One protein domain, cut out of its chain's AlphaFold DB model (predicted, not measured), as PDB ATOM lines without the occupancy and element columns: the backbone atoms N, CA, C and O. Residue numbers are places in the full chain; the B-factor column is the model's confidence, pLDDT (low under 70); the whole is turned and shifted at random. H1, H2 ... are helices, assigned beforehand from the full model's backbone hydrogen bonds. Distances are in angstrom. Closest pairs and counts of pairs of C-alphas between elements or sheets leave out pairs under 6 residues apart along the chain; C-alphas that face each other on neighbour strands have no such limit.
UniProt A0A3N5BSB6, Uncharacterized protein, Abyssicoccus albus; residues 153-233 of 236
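What this domain is: This is residues 153 to 233 of the 236 residues of an uncharacterized protein of Abyssicoccus albus (UniProt A0A3N5BSB6). Three short crossed helices, H1 to H3, form a small head from which long H4 runs off; residues 207 to 213 stick out at the turn, and short H5 and H6 lead loosely back. The 81 printed residues, class all helix, hold six named helices, H1 to H6 in order, and no named strand. The whole is only just compact, close to loose: radius of gyration of the C-alphas 13.9 A, spans 43 by 23 by 19 A.

Where its parts are: H1, residues 153 to 161, begins at C-alpha (104.482, 133.066, 250.151). H2 is 168 to 175, H3 179 to 188, H4 191 to 208 (25.7 A long), H5 218 to 223. H6, 227 to 231, ends at C-alpha (111.452, 142.181, 249.509).

How they stand to each other: H1 and H3 touch, about perpendicular at 75 degrees; closest C-alphas Gln 155 and His 185, 5.7 A. H2 and H3 touch at Ser 172 and Asn 179, C-alphas 5.6 A apart. H3 and H4 meet only through their link. H6 is apart from H4. In each helix every O i to N i+4 pair is within hydrogen-bond range.

The domain as a whole: The farthest C-alphas, Ser 178 and Gln 210, are 42.6 A apart. The printed part has no cut and no long link. Residues 204 to 233 have pLDDT under 70.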
ATOM      1  N   ILE A 153     103.805 132.346 249.060       89.19
ATOM      2  CA  ILE A 153     104.482 133.066 250.151       89.19
ATOM      3  C   ILE A 153     104.936 132.098 251.253       89.19
ATOM      4  O   ILE A 153     106.089 132.145 251.674       89.19
ATOM      5  N   ILE A 154     104.071 131.164 251.668       88.44
ATOM      6  CA  ILE A 154     104.415 130.189 252.711       88.44
ATOM      7  C   ILE A 154     105.538 129.240 252.278       88.44
ATOM      8  O   ILE A 154     106.395 128.900 253.086       88.44
ATOM      9  N   GLN A 155     105.587 128.837 251.007       91.00
ATOM     10  CA  GLN A 155     106.652 127.966 250.501       91.00
ATOM     11  C   GLN A 155     107.995 128.695 250.457       91.00
ATOM     12  O   GLN A 155     108.986 128.146 250.929       91.00
ATOM     13  N   LYS A 156     108.018 129.946 249.973       89.25
ATOM     14  CA  LYS A 156     109.216 130.804 250.016       89.25
ATOM     15  C   LYS A 156     109.701 130.987 251.449       89.25
ATOM     16  O   LYS A 156     110.874 130.770 251.736       89.25
ATOM     17  N   PHE A 157     108.783 131.336 252.349       88.00
ATOM     18  CA  PHE A 157     109.073 131.526 253.764       88.00
ATOM     19  C   PHE A 157     109.720 130.280 254.376       88.00
ATOM     20  O   PHE A 157     110.788 130.379 254.975       88.00
ATOM     21  N   LEU A 158     109.113 129.105 254.193       91.06
ATOM     22  CA  LEU A 158     109.641 127.857 254.742       91.06
ATOM     23  C   LEU A 158     110.970 127.453 254.099       91.06
ATOM     24  O   LEU A 158     111.857 126.989 254.811       91.06
ATOM     25  N   PHE A 159     111.133 127.660 252.792       89.12
ATOM     26  CA  PHE A 159     112.390 127.407 252.091       89.12
ATOM     27  C   PHE A 159     113.539 128.236 252.682       89.12
ATOM     28  O   PHE A 159     114.519 127.663 253.155       89.12
ATOM     29  N   PHE A 160     113.399 129.563 252.755       85.94
ATOM     30  CA  PHE A 160     114.459 130.427 253.289       85.94
ATOM     31  C   PHE A 160     114.734 130.184 254.777       85.94
ATOM     32  O   PHE A 160     115.892 130.149 255.190       85.94
ATOM     33  N   ASN A 161     113.692 129.957 255.582       85.00
ATOM     34  CA  ASN A 161     113.867 129.669 257.006       85.00
ATOM     35  C   ASN A 161     114.481 128.285 257.251       85.00
ATOM     36  O   ASN A 161     115.146 128.100 258.263       85.00
ATOM     37  N   SER A 162     114.347 127.327 256.330       88.31
ATOM     38  CA  SER A 162     114.969 126.004 256.491       88.31
ATOM     39  C   SER A 162     116.499 126.042 256.602       88.31
ATOM     40  O   SER A 162     117.080 125.102 257.126       88.31
ATOM     41  N   TYR A 163     117.145 127.134 256.181       83.56
ATOM     42  CA  TYR A 163     118.586 127.348 256.354       83.56
ATOM     43  C   TYR A 163     118.968 127.996 257.694       83.56
ATOM     44  O   TYR A 163     120.151 128.099 258.016       83.56
ATOM     45  N   GLN A 164     117.990 128.474 258.465       83.12
ATOM     46  CA  GLN A 164     118.205 129.080 259.783       83.12
ATOM     47  C   GLN A 164     117.987 128.088 260.929       83.12
ATOM     48  O   GLN A 164     118.487 128.314 262.029       83.12
ATOM     49  N   PHE A 165     117.252 127.003 260.675       83.06
ATOM     50  CA  PHE A 165     116.920 125.987 261.667       83.06
ATOM     51  C   PHE A 165     117.583 124.657 261.319       83.06
ATOM     52  O   PHE A 165     117.367 124.114 260.240       83.06
ATOM     53  N   ASP A 166     118.312 124.087 262.277       82.44
ATOM     54  CA  ASP A 166     119.032 122.820 262.090       82.44
ATOM     55  C   ASP A 166     118.098 121.605 261.966       82.44
ATOM     56  O   ASP A 166     118.505 120.535 261.515       82.44
ATOM     57  N   THR A 167     116.835 121.741 262.388       87.12
ATOM     58  CA  THR A 167     115.854 120.653 262.349       87.12
ATOM     59  C   THR A 167     114.502 121.116 261.825       87.12
ATOM     60  O   THR A 167     114.052 122.238 262.074       87.12
ATOM     61  N   GLN A 168     113.800 120.199 261.157       87.50
ATOM     62  CA  GLN A 168     112.423 120.424 260.720       87.50
ATOM     63  C   GLN A 168     111.478 120.669 261.904       87.50
ATOM     64  O   GLN A 168     110.569 121.484 261.782       87.50
ATOM     65  N   THR A 169     111.724 120.029 263.054       92.81
ATOM     66  CA  THR A 169     110.946 120.248 264.280       92.81
ATOM     67  C   THR A 169     111.038 121.702 264.740       92.81
ATOM     68  O   THR A 169     110.000 122.329 264.935       92.81
ATOM     69  N   ALA A 170     112.242 122.277 264.810       91.56
ATOM     70  CA  ALA A 170     112.420 123.679 265.188       91.56
ATOM     71  C   ALA A 170     111.739 124.640 264.193       91.56
ATOM     72  O   ALA A 170     111.051 125.578 264.599       91.56
ATOM     73  N   LEU A 171     111.844 124.365 262.887       91.31
ATOM     74  CA  LEU A 171     111.123 125.127 261.861       91.31
ATOM     75  C   LEU A 171     109.597 125.013 262.028       91.31
ATOM     76  O   LEU A 171     108.876 125.990 261.833       91.31
ATOM     77  N   SER A 172     109.095 123.832 262.391       92.50
ATOM     78  CA  SER A 172     107.665 123.579 262.594       92.50
ATOM     79  C   SER A 172     107.101 124.358 263.784       92.50
ATOM     80  O   SER A 172     106.038 124.974 263.672       92.50
ATOM     81  N   GLU A 173     107.858 124.416 264.884       93.56
ATOM     82  CA  GLU A 173     107.532 125.196 266.077       93.56
ATOM     83  C   GLU A 173     107.504 126.690 265.750       93.56
ATOM     84  O   GLU A 173     106.525 127.375 266.058       93.56
ATOM     85  N   TYR A 174     108.528 127.176 265.040       91.19
ATOM     86  CA  TYR A 174     108.619 128.567 264.603       91.19
ATOM     87  C   TYR A 174     107.461 128.966 263.677       91.19
ATOM     88  O   TYR A 174     106.796 129.980 263.893       91.19
ATOM     89  N   ALA A 175     107.163 128.135 262.677       89.81
ATOM     90  CA  ALA A 175     106.091 128.377 261.717       89.81
ATOM     91  C   ALA A 175     104.684 128.098 262.280       89.81
ATOM     92  O   ALA A 175     103.692 128.363 261.595       89.81
ATOM     93  N   LYS A 176     104.576 127.547 263.501       93.94
ATOM     94  CA  LYS A 176     103.319 127.092 264.123       93.94
ATOM     95  C   LYS A 176     102.529 126.148 263.206       93.94
ATOM     96  O   LYS A 176     101.315 126.283 263.030       93.94
ATOM     97  N   LYS A 177     103.229 125.197 262.585       93.31
ATOM     98  CA  LYS A 177     102.663 124.165 261.702       93.31
ATOM     99  C   LYS A 177     103.165 122.793 262.126       93.31
ATOM    100  O   LYS A 177     104.214 122.671 262.738       93.31
ATOM    101  N   SER A 178     102.425 121.746 261.773       95.88
ATOM    102  CA  SER A 178     102.884 120.377 262.015       95.88
ATOM    103  C   SER A 178     104.069 120.018 261.111       95.88
ATOM    104  O   SER A 178     104.175 120.527 259.991       95.88
ATOM    105  N   ASN A 179     104.917 119.085 261.548       94.06
ATOM    106  CA  ASN A 179     106.024 118.570 260.737       94.06
ATOM    107  C   ASN A 179     105.562 118.050 259.365       94.06
ATOM    108  O   ASN A 179     106.216 118.332 258.363       94.06
ATOM    109  N   SER A 180     104.423 117.354 259.286       94.06
ATOM    110  CA  SER A 180     103.887 116.864 258.008       94.06
ATOM    111  C   SER A 180     103.467 118.007 257.082       94.06
ATOM    112  O   SER A 180     103.750 117.966 255.888       94.06
ATOM    113  N   THR A 181     102.874 119.074 257.626       93.25
ATOM    114  CA  THR A 181     102.548 120.287 256.864       93.25
ATOM    115  C   THR A 181     103.804 120.979 256.330       93.25
ATOM    116  O   THR A 181     103.824 121.389 255.171       93.25
ATOM    117  N   ILE A 182     104.860 121.084 257.145       94.56
ATOM    118  CA  ILE A 182     106.154 121.629 256.704       94.56
ATOM    119  C   ILE A 182     106.727 120.790 255.561       94.56
ATOM    120  O   ILE A 182     107.080 121.341 254.522       94.56
ATOM    121  N   SER A 183     106.761 119.464 255.723       91.94
ATOM    122  CA  SER A 183     107.268 118.539 254.705       91.94
ATOM    123  C   SER A 183     106.524 118.697 253.379       91.94
ATOM    124  O   SER A 183     107.159 118.886 252.344       91.94
ATOM    125  N   ALA A 184     105.188 118.732 253.417       91.81
ATOM    126  CA  ALA A 184     104.362 118.903 252.227       91.81
ATOM    127  C   ALA A 184     104.634 120.237 251.512       91.81
ATOM    128  O   ALA A 184     104.747 120.273 250.288       91.81
ATOM    129  N   HIS A 185     104.779 121.339 252.257       92.75
ATOM    130  CA  HIS A 185     105.096 122.635 251.654       92.75
ATOM    131  C   HIS A 185     106.506 122.694 251.068       92.75
ATOM    132  O   HIS A 185     106.665 123.267 249.994       92.75
ATOM    133  N   LEU A 186     107.510 122.119 251.736       90.94
ATOM    134  CA  LEU A 186     108.891 122.094 251.240       90.94
ATOM    135  C   LEU A 186     109.037 121.193 250.008       90.94
ATOM    136  O   LEU A 186     109.715 121.566 249.055       90.94
ATOM    137  N   SER A 187     108.356 120.048 250.008       88.81
ATOM    138  CA  SER A 187     108.275 119.126 248.874       88.81
ATOM    139  C   SER A 187     107.614 119.797 247.664       88.81
ATOM    140  O   SER A 187     108.247 119.951 246.621       88.81
ATOM    141  N   LYS A 188     106.400 120.347 247.833       86.75
ATOM    142  CA  LYS A 188     105.709 121.123 246.785       86.75
ATOM    143  C   LYS A 188     106.473 122.392 246.384       86.75
ATOM    144  O   LYS A 188     106.255 122.940 245.314       86.75
ATOM    145  N   GLY A 189     107.313 122.903 247.279       84.62
ATOM    146  CA  GLY A 189     108.179 124.055 247.055       84.62
ATOM    147  C   GLY A 189     109.478 123.726 246.325       84.62
ATOM    148  O   GLY A 189     110.341 124.594 246.258       84.62
ATOM    149  N   GLU A 190     109.639 122.493 245.833       86.94
ATOM    150  CA  GLU A 190     110.824 122.027 245.106       86.94
ATOM    151  C   GLU A 190     112.133 122.219 245.895       86.94
ATOM    152  O   GLU A 190     113.194 122.465 245.316       86.94
ATOM    153  N   LYS A 191     112.087 122.097 247.235       87.75
ATOM    154  CA  LYS A 191     113.248 122.359 248.103       87.75
ATOM    155  C   LYS A 191     114.495 121.597 247.653       87.75
ATOM    156  O   LYS A 191     115.563 122.190 247.615       87.75
ATOM    157  N   MET A 192     114.379 120.314 247.304       84.12
ATOM    158  CA  MET A 192     115.548 119.512 246.916       84.12
ATOM    159  C   MET A 192     116.205 120.025 245.627       84.12
ATOM    160  O   MET A 192     117.431 120.074 245.546       84.12
ATOM    161  N   GLN A 193     115.414 120.452 244.638       85.56
ATOM    162  CA  GLN A 193     115.935 121.064 243.417       85.56
ATOM    163  C   GLN A 193     116.590 122.421 243.705       85.56
ATOM    164  O   GLN A 193     117.652 122.718 243.156       85.56
ATOM    165  N   LEU A 194     115.983 123.233 244.575       86.12
ATOM    166  CA  LEU A 194     116.540 124.521 244.989       86.12
ATOM    167  C   LEU A 194     117.827 124.364 245.810       86.12
ATOM    168  O   LEU A 194     118.771 125.114 245.576       86.12
ATOM    169  N   ASP A 195     117.896 123.376 246.706       83.69
ATOM    170  CA  ASP A 195     119.111 123.018 247.445       83.69
ATOM    171  C   ASP A 195     120.219 122.609 246.474       83.69
ATOM    172  O   ASP A 195     121.331 123.120 246.563       83.69
ATOM    173  N   TYR A 196     119.911 121.741 245.504       82.19
ATOM    174  CA  TYR A 196     120.875 121.321 244.491       82.19
ATOM    175  C   TYR A 196     121.437 122.514 243.703       82.19
ATOM    176  O   TYR A 196     122.654 122.624 243.517       82.19
ATOM    177  N   ILE A 197     120.560 123.420 243.258       81.50
ATOM    178  CA  ILE A 197     120.960 124.636 242.543       81.50
ATOM    179  C   ILE A 197     121.855 125.497 243.434       81.50
ATOM    180  O   ILE A 197     122.947 125.874 243.014       81.50
ATOM    181  N   LEU A 198     121.429 125.753 244.673       81.81
ATOM    182  CA  LEU A 198     122.164 126.583 245.619       81.81
ATOM    183  C   LEU A 198     123.550 126.001 245.921       81.81
ATOM    184  O   LEU A 198     124.540 126.718 245.821       81.81
ATOM    185  N   THR A 199     123.647 124.704 246.216       78.38
ATOM    186  CA  THR A 199     124.929 124.020 246.446       78.38
ATOM    187  C   THR A 199     125.834 124.098 245.218       78.38
ATOM    188  O   THR A 199     127.024 124.372 245.349       78.38
ATOM    189  N   THR A 200     125.284 123.916 244.015       74.44
ATOM    190  CA  THR A 200     126.062 124.021 242.771       74.44
ATOM    191  C   THR A 200     126.598 125.441 242.566       74.44
ATOM    192  O   THR A 200     127.766 125.617 242.223       74.44
ATOM    193  N   MET A 201     125.781 126.462 242.836       75.81
ATOM    194  CA  MET A 201     126.172 127.870 242.719       75.81
ATOM    195  C   MET A 201     127.178 128.300 243.797       75.81
ATOM    196  O   MET A 201     128.095 129.056 243.498       75.81
ATOM    197  N   ILE A 202     127.064 127.799 245.030       73.44
ATOM    198  CA  ILE A 202     128.048 128.059 246.095       73.44
ATOM    199  C   ILE A 202     129.395 127.435 245.742       73.44
ATOM    200  O   ILE A 202     130.416 128.112 245.812       73.44
ATOM    201  N   ASN A 203     129.399 126.179 245.286       70.38
ATOM    202  CA  ASN A 203     130.623 125.512 244.845       70.38
ATOM    203  C   ASN A 203     131.306 126.272 243.700       70.38
ATOM    204  O   ASN A 203     132.533 126.295 243.626       70.38
ATOM    205  N   TYR A 204     130.521 126.900 242.818       68.06
ATOM    206  CA  TYR A 204     131.029 127.775 241.762       68.06
ATOM    207  C   TYR A 204     131.753 129.010 242.320       68.06
ATOM    208  O   TYR A 204     132.876 129.302 241.916       68.06
ATOM    209  N   VAL A 205     131.131 129.712 243.273       65.56
ATOM    210  CA  VAL A 205     131.700 130.919 243.899       65.56
ATOM    211  C   VAL A 205     132.948 130.586 244.724       65.56
ATOM    212  O   VAL A 205     133.997 131.178 244.495       65.56
ATOM    213  N   ASN A 206     132.876 129.576 245.598       63.59
ATOM    214  CA  ASN A 206     133.972 129.187 246.496       63.59
ATOM    215  C   ASN A 206     135.255 128.763 245.757       63.59
ATOM    216  O   ASN A 206     136.340 128.829 246.324       63.59
ATOM    217  N   ILE A 207     135.157 128.297 244.507       57.56
ATOM    218  CA  ILE A 207     136.322 127.898 243.704       57.56
ATOM    219  C   ILE A 207     136.889 129.073 242.891       57.56
ATOM    220  O   ILE A 207     138.103 129.123 242.678       57.56
ATOM    221  N   LYS A 208     136.052 130.035 242.468       53.44
ATOM    222  CA  LYS A 208     136.543 131.304 241.896       53.44
ATOM    223  C   LYS A 208     137.281 132.142 242.947       53.44
ATOM    224  O   LYS A 208     138.292 132.762 242.622       53.44
ATOM    225  N   ASP A 209     136.828 132.097 244.195       49.47
ATOM    226  CA  ASP A 209     137.436 132.797 245.323       49.47
ATOM    227  C   ASP A 209     138.533 131.944 245.990       49.47
ATOM    228  O   ASP A 209     138.348 131.503 247.116       49.47
ATOM    229  N   GLN A 210     139.687 131.711 245.336       44.34
ATOM    230  CA  GLN A 210     140.886 131.097 245.961       44.34
ATOM    231  C   GLN A 210     141.452 131.936 247.139       44.34
ATOM    232  O   GLN A 210     142.574 132.440 247.096       44.34
ATOM    233  N   TYR A 211     140.677 132.070 248.209       41.25
ATOM    234  CA  TYR A 211     141.028 132.588 249.520       41.25
ATOM    235  C   TYR A 211     140.430 131.637 250.562       41.25
ATOM    236  O   TYR A 211     139.216 131.516 250.703       41.25
ATOM    237  N   ASP A 212     141.324 130.964 251.283       40.69
ATOM    238  CA  ASP A 212     141.130 129.854 252.229       40.69
ATOM    239  C   ASP A 212     140.207 130.106 253.452       40.69
ATOM    240  O   ASP A 212     140.230 129.325 254.400       40.69
ATOM    241  N   ASP A 213     139.357 131.139 253.474       39.62
ATOM    242  CA  ASP A 213     138.681 131.573 254.713       39.62
ATOM    243  C   ASP A 213     137.144 131.606 254.700       39.62
ATOM    244  O   ASP A 213     136.532 132.012 255.692       39.62
ATOM    245  N   VAL A 214     136.463 131.115 253.660       41.00
ATOM    246  CA  VAL A 214     134.986 131.057 253.675       41.00
ATOM    247  C   VAL A 214     134.491 129.628 253.869       41.00
ATOM    248  O   VAL A 214     134.029 128.961 252.951       41.00
ATOM    249  N   LYS A 215     134.529 129.155 255.121       40.97
ATOM    250  CA  LYS A 215     133.761 127.971 255.542       40.97
ATOM    251  C   LYS A 215     132.249 128.247 255.460       40.97
ATOM    252  O   LYS A 215     131.633 128.728 256.410       40.97
ATOM    253  N   ASP A 216     131.683 127.944 254.295       50.28
ATOM    254  CA  ASP A 216     130.458 127.167 254.008       50.28
ATOM    255  C   ASP A 216     129.100 127.452 254.694       50.28
ATOM    256  O   ASP A 216     128.099 126.860 254.303       50.28
ATOM    257  N   ILE A 217     128.970 128.368 255.657       41.41
ATOM    258  CA  ILE A 217     127.666 128.661 256.307       41.41
ATOM    259  C   ILE A 217     127.333 130.159 256.287       41.41
ATOM    260  O   ILE A 217     126.163 130.548 256.241       41.41
ATOM    261  N   SER A 218     128.345 131.026 256.274       44.81
ATOM    262  CA  SER A 218     128.158 132.480 256.243       44.81
ATOM    263  C   SER A 218     127.569 132.972 254.919       44.81
ATOM    264  O   SER A 218     126.759 133.895 254.934       44.81
ATOM    265  N   LEU A 219     127.901 132.336 253.789       44.56
ATOM    266  CA  LEU A 219     127.386 132.721 252.473       44.56
ATOM    267  C   LEU A 219     125.884 132.418 252.341       44.56
ATOM    268  O   LEU A 219     125.126 133.288 251.931       44.56
ATOM    269  N   ILE A 220     125.424 131.243 252.791       43.62
ATOM    270  CA  ILE A 220     123.991 130.883 252.832       43.62
ATOM    271  C   ILE A 220     123.224 131.819 253.778       43.62
ATOM    272  O   ILE A 220     122.158 132.328 253.426       43.62
ATOM    273  N   LYS A 221     123.799 132.131 254.950       41.91
ATOM    274  CA  LYS A 221     123.238 133.136 255.867       41.91
ATOM    275  C   LYS A 221     123.209 134.542 255.247       41.91
ATOM    276  O   LYS A 221     122.245 135.269 255.468       41.91
ATOM    277  N   ASN A 222     124.180 134.910 254.413       44.06
ATOM    278  CA  ASN A 222     124.209 136.199 253.711       44.06
ATOM    279  C   ASN A 222     123.278 136.265 252.488       44.06
ATOM    280  O   ASN A 222     122.745 137.324 252.177       44.06
ATOM    281  N   ILE A 223     122.987 135.148 251.821       44.12
ATOM    282  CA  ILE A 223     121.954 135.113 250.773       44.12
ATOM    283  C   ILE A 223     120.578 135.427 251.384       44.12
ATOM    284  O   ILE A 223     119.779 136.142 250.780       44.12
ATOM    285  N   SER A 224     120.332 135.008 252.633       41.47
ATOM    286  CA  SER A 224     119.118 135.381 253.377       41.47
ATOM    287  C   SER A 224     119.065 136.853 253.828       41.47
ATOM    288  O   SER A 224     118.002 137.328 254.224       41.47
ATOM    289  N   SER A 225     120.173 137.601 253.729       40.41
ATOM    290  CA  SER A 225     120.223 139.053 253.964       40.41
ATOM    291  C   SER A 225     120.218 139.885 252.671       40.41
ATOM    292  O   SER A 225     120.184 141.119 252.738       40.41
ATOM    293  N   HIS A 226     120.180 139.231 251.501       38.16
ATOM    294  CA  HIS A 226     120.095 139.878 250.193       38.16
ATOM    295  C   HIS A 226     118.770 140.663 250.050       38.16
ATOM    296  O   HIS A 226     117.720 140.162 250.465       38.16
ATOM    297  N   PRO A 227     118.761 141.867 249.438       35.84
ATOM    298  CA  PRO A 227     117.567 142.714 249.309       35.84
ATOM    299  C   PRO A 227     116.337 142.000 248.733       35.84
ATOM    300  O   PRO A 227     115.229 142.240 249.194       35.84
ATOM    301  N   ILE A 228     116.538 141.050 247.815       38.16
ATOM    302  CA  ILE A 228     115.470 140.224 247.218       38.16
ATOM    303  C   ILE A 228     114.799 139.299 248.259       38.16
ATOM    304  O   ILE A 228     113.583 139.122 248.243       38.16
ATOM    305  N   ALA A 229     115.562 138.745 249.210       35.59
ATOM    306  CA  ALA A 229     115.017 137.964 250.326       35.59
ATOM    307  C   ALA A 229     114.281 138.860 251.343       35.59
ATOM    308  O   ALA A 229     113.303 138.433 251.956       35.59
ATOM    309  N   LYS A 230     114.705 140.128 251.474       34.59
ATOM    310  CA  LYS A 230     113.992 141.165 252.235       34.59
ATOM    311  C   LYS A 230     112.703 141.624 251.554       34.59
ATOM    312  O   LYS A 230     111.707 141.792 252.239       34.59
ATOM    313  N   GLU A 231     112.671 141.794 250.237       34.69
ATOM    314  CA  GLU A 231     111.452 142.181 249.509       34.69
ATOM    315  C   GLU A 231     110.352 141.116 249.618       34.69
ATOM    316  O   GLU A 231     109.179 141.458 249.767       34.69
ATOM    317  N   ALA A 232     110.727 139.833 249.681       36.66
ATOM    318  CA  ALA A 232     109.799 138.740 249.972       36.66
ATOM    319  C   ALA A 232     109.183 138.795 251.391       36.66
ATOM    320  O   ALA A 232     108.160 138.154 251.621       36.66
ATOM    321  N   LEU A 233     109.772 139.555 252.328       36.38
ATOM    322  CA  LEU A 233     109.260 139.767 253.691       36.38
ATOM    323  C   LEU A 233     108.287 140.957 253.809       36.38
ATOM    324  O   LEU A 233     107.624 141.065 254.834       36.38
TER     325      LEU A 233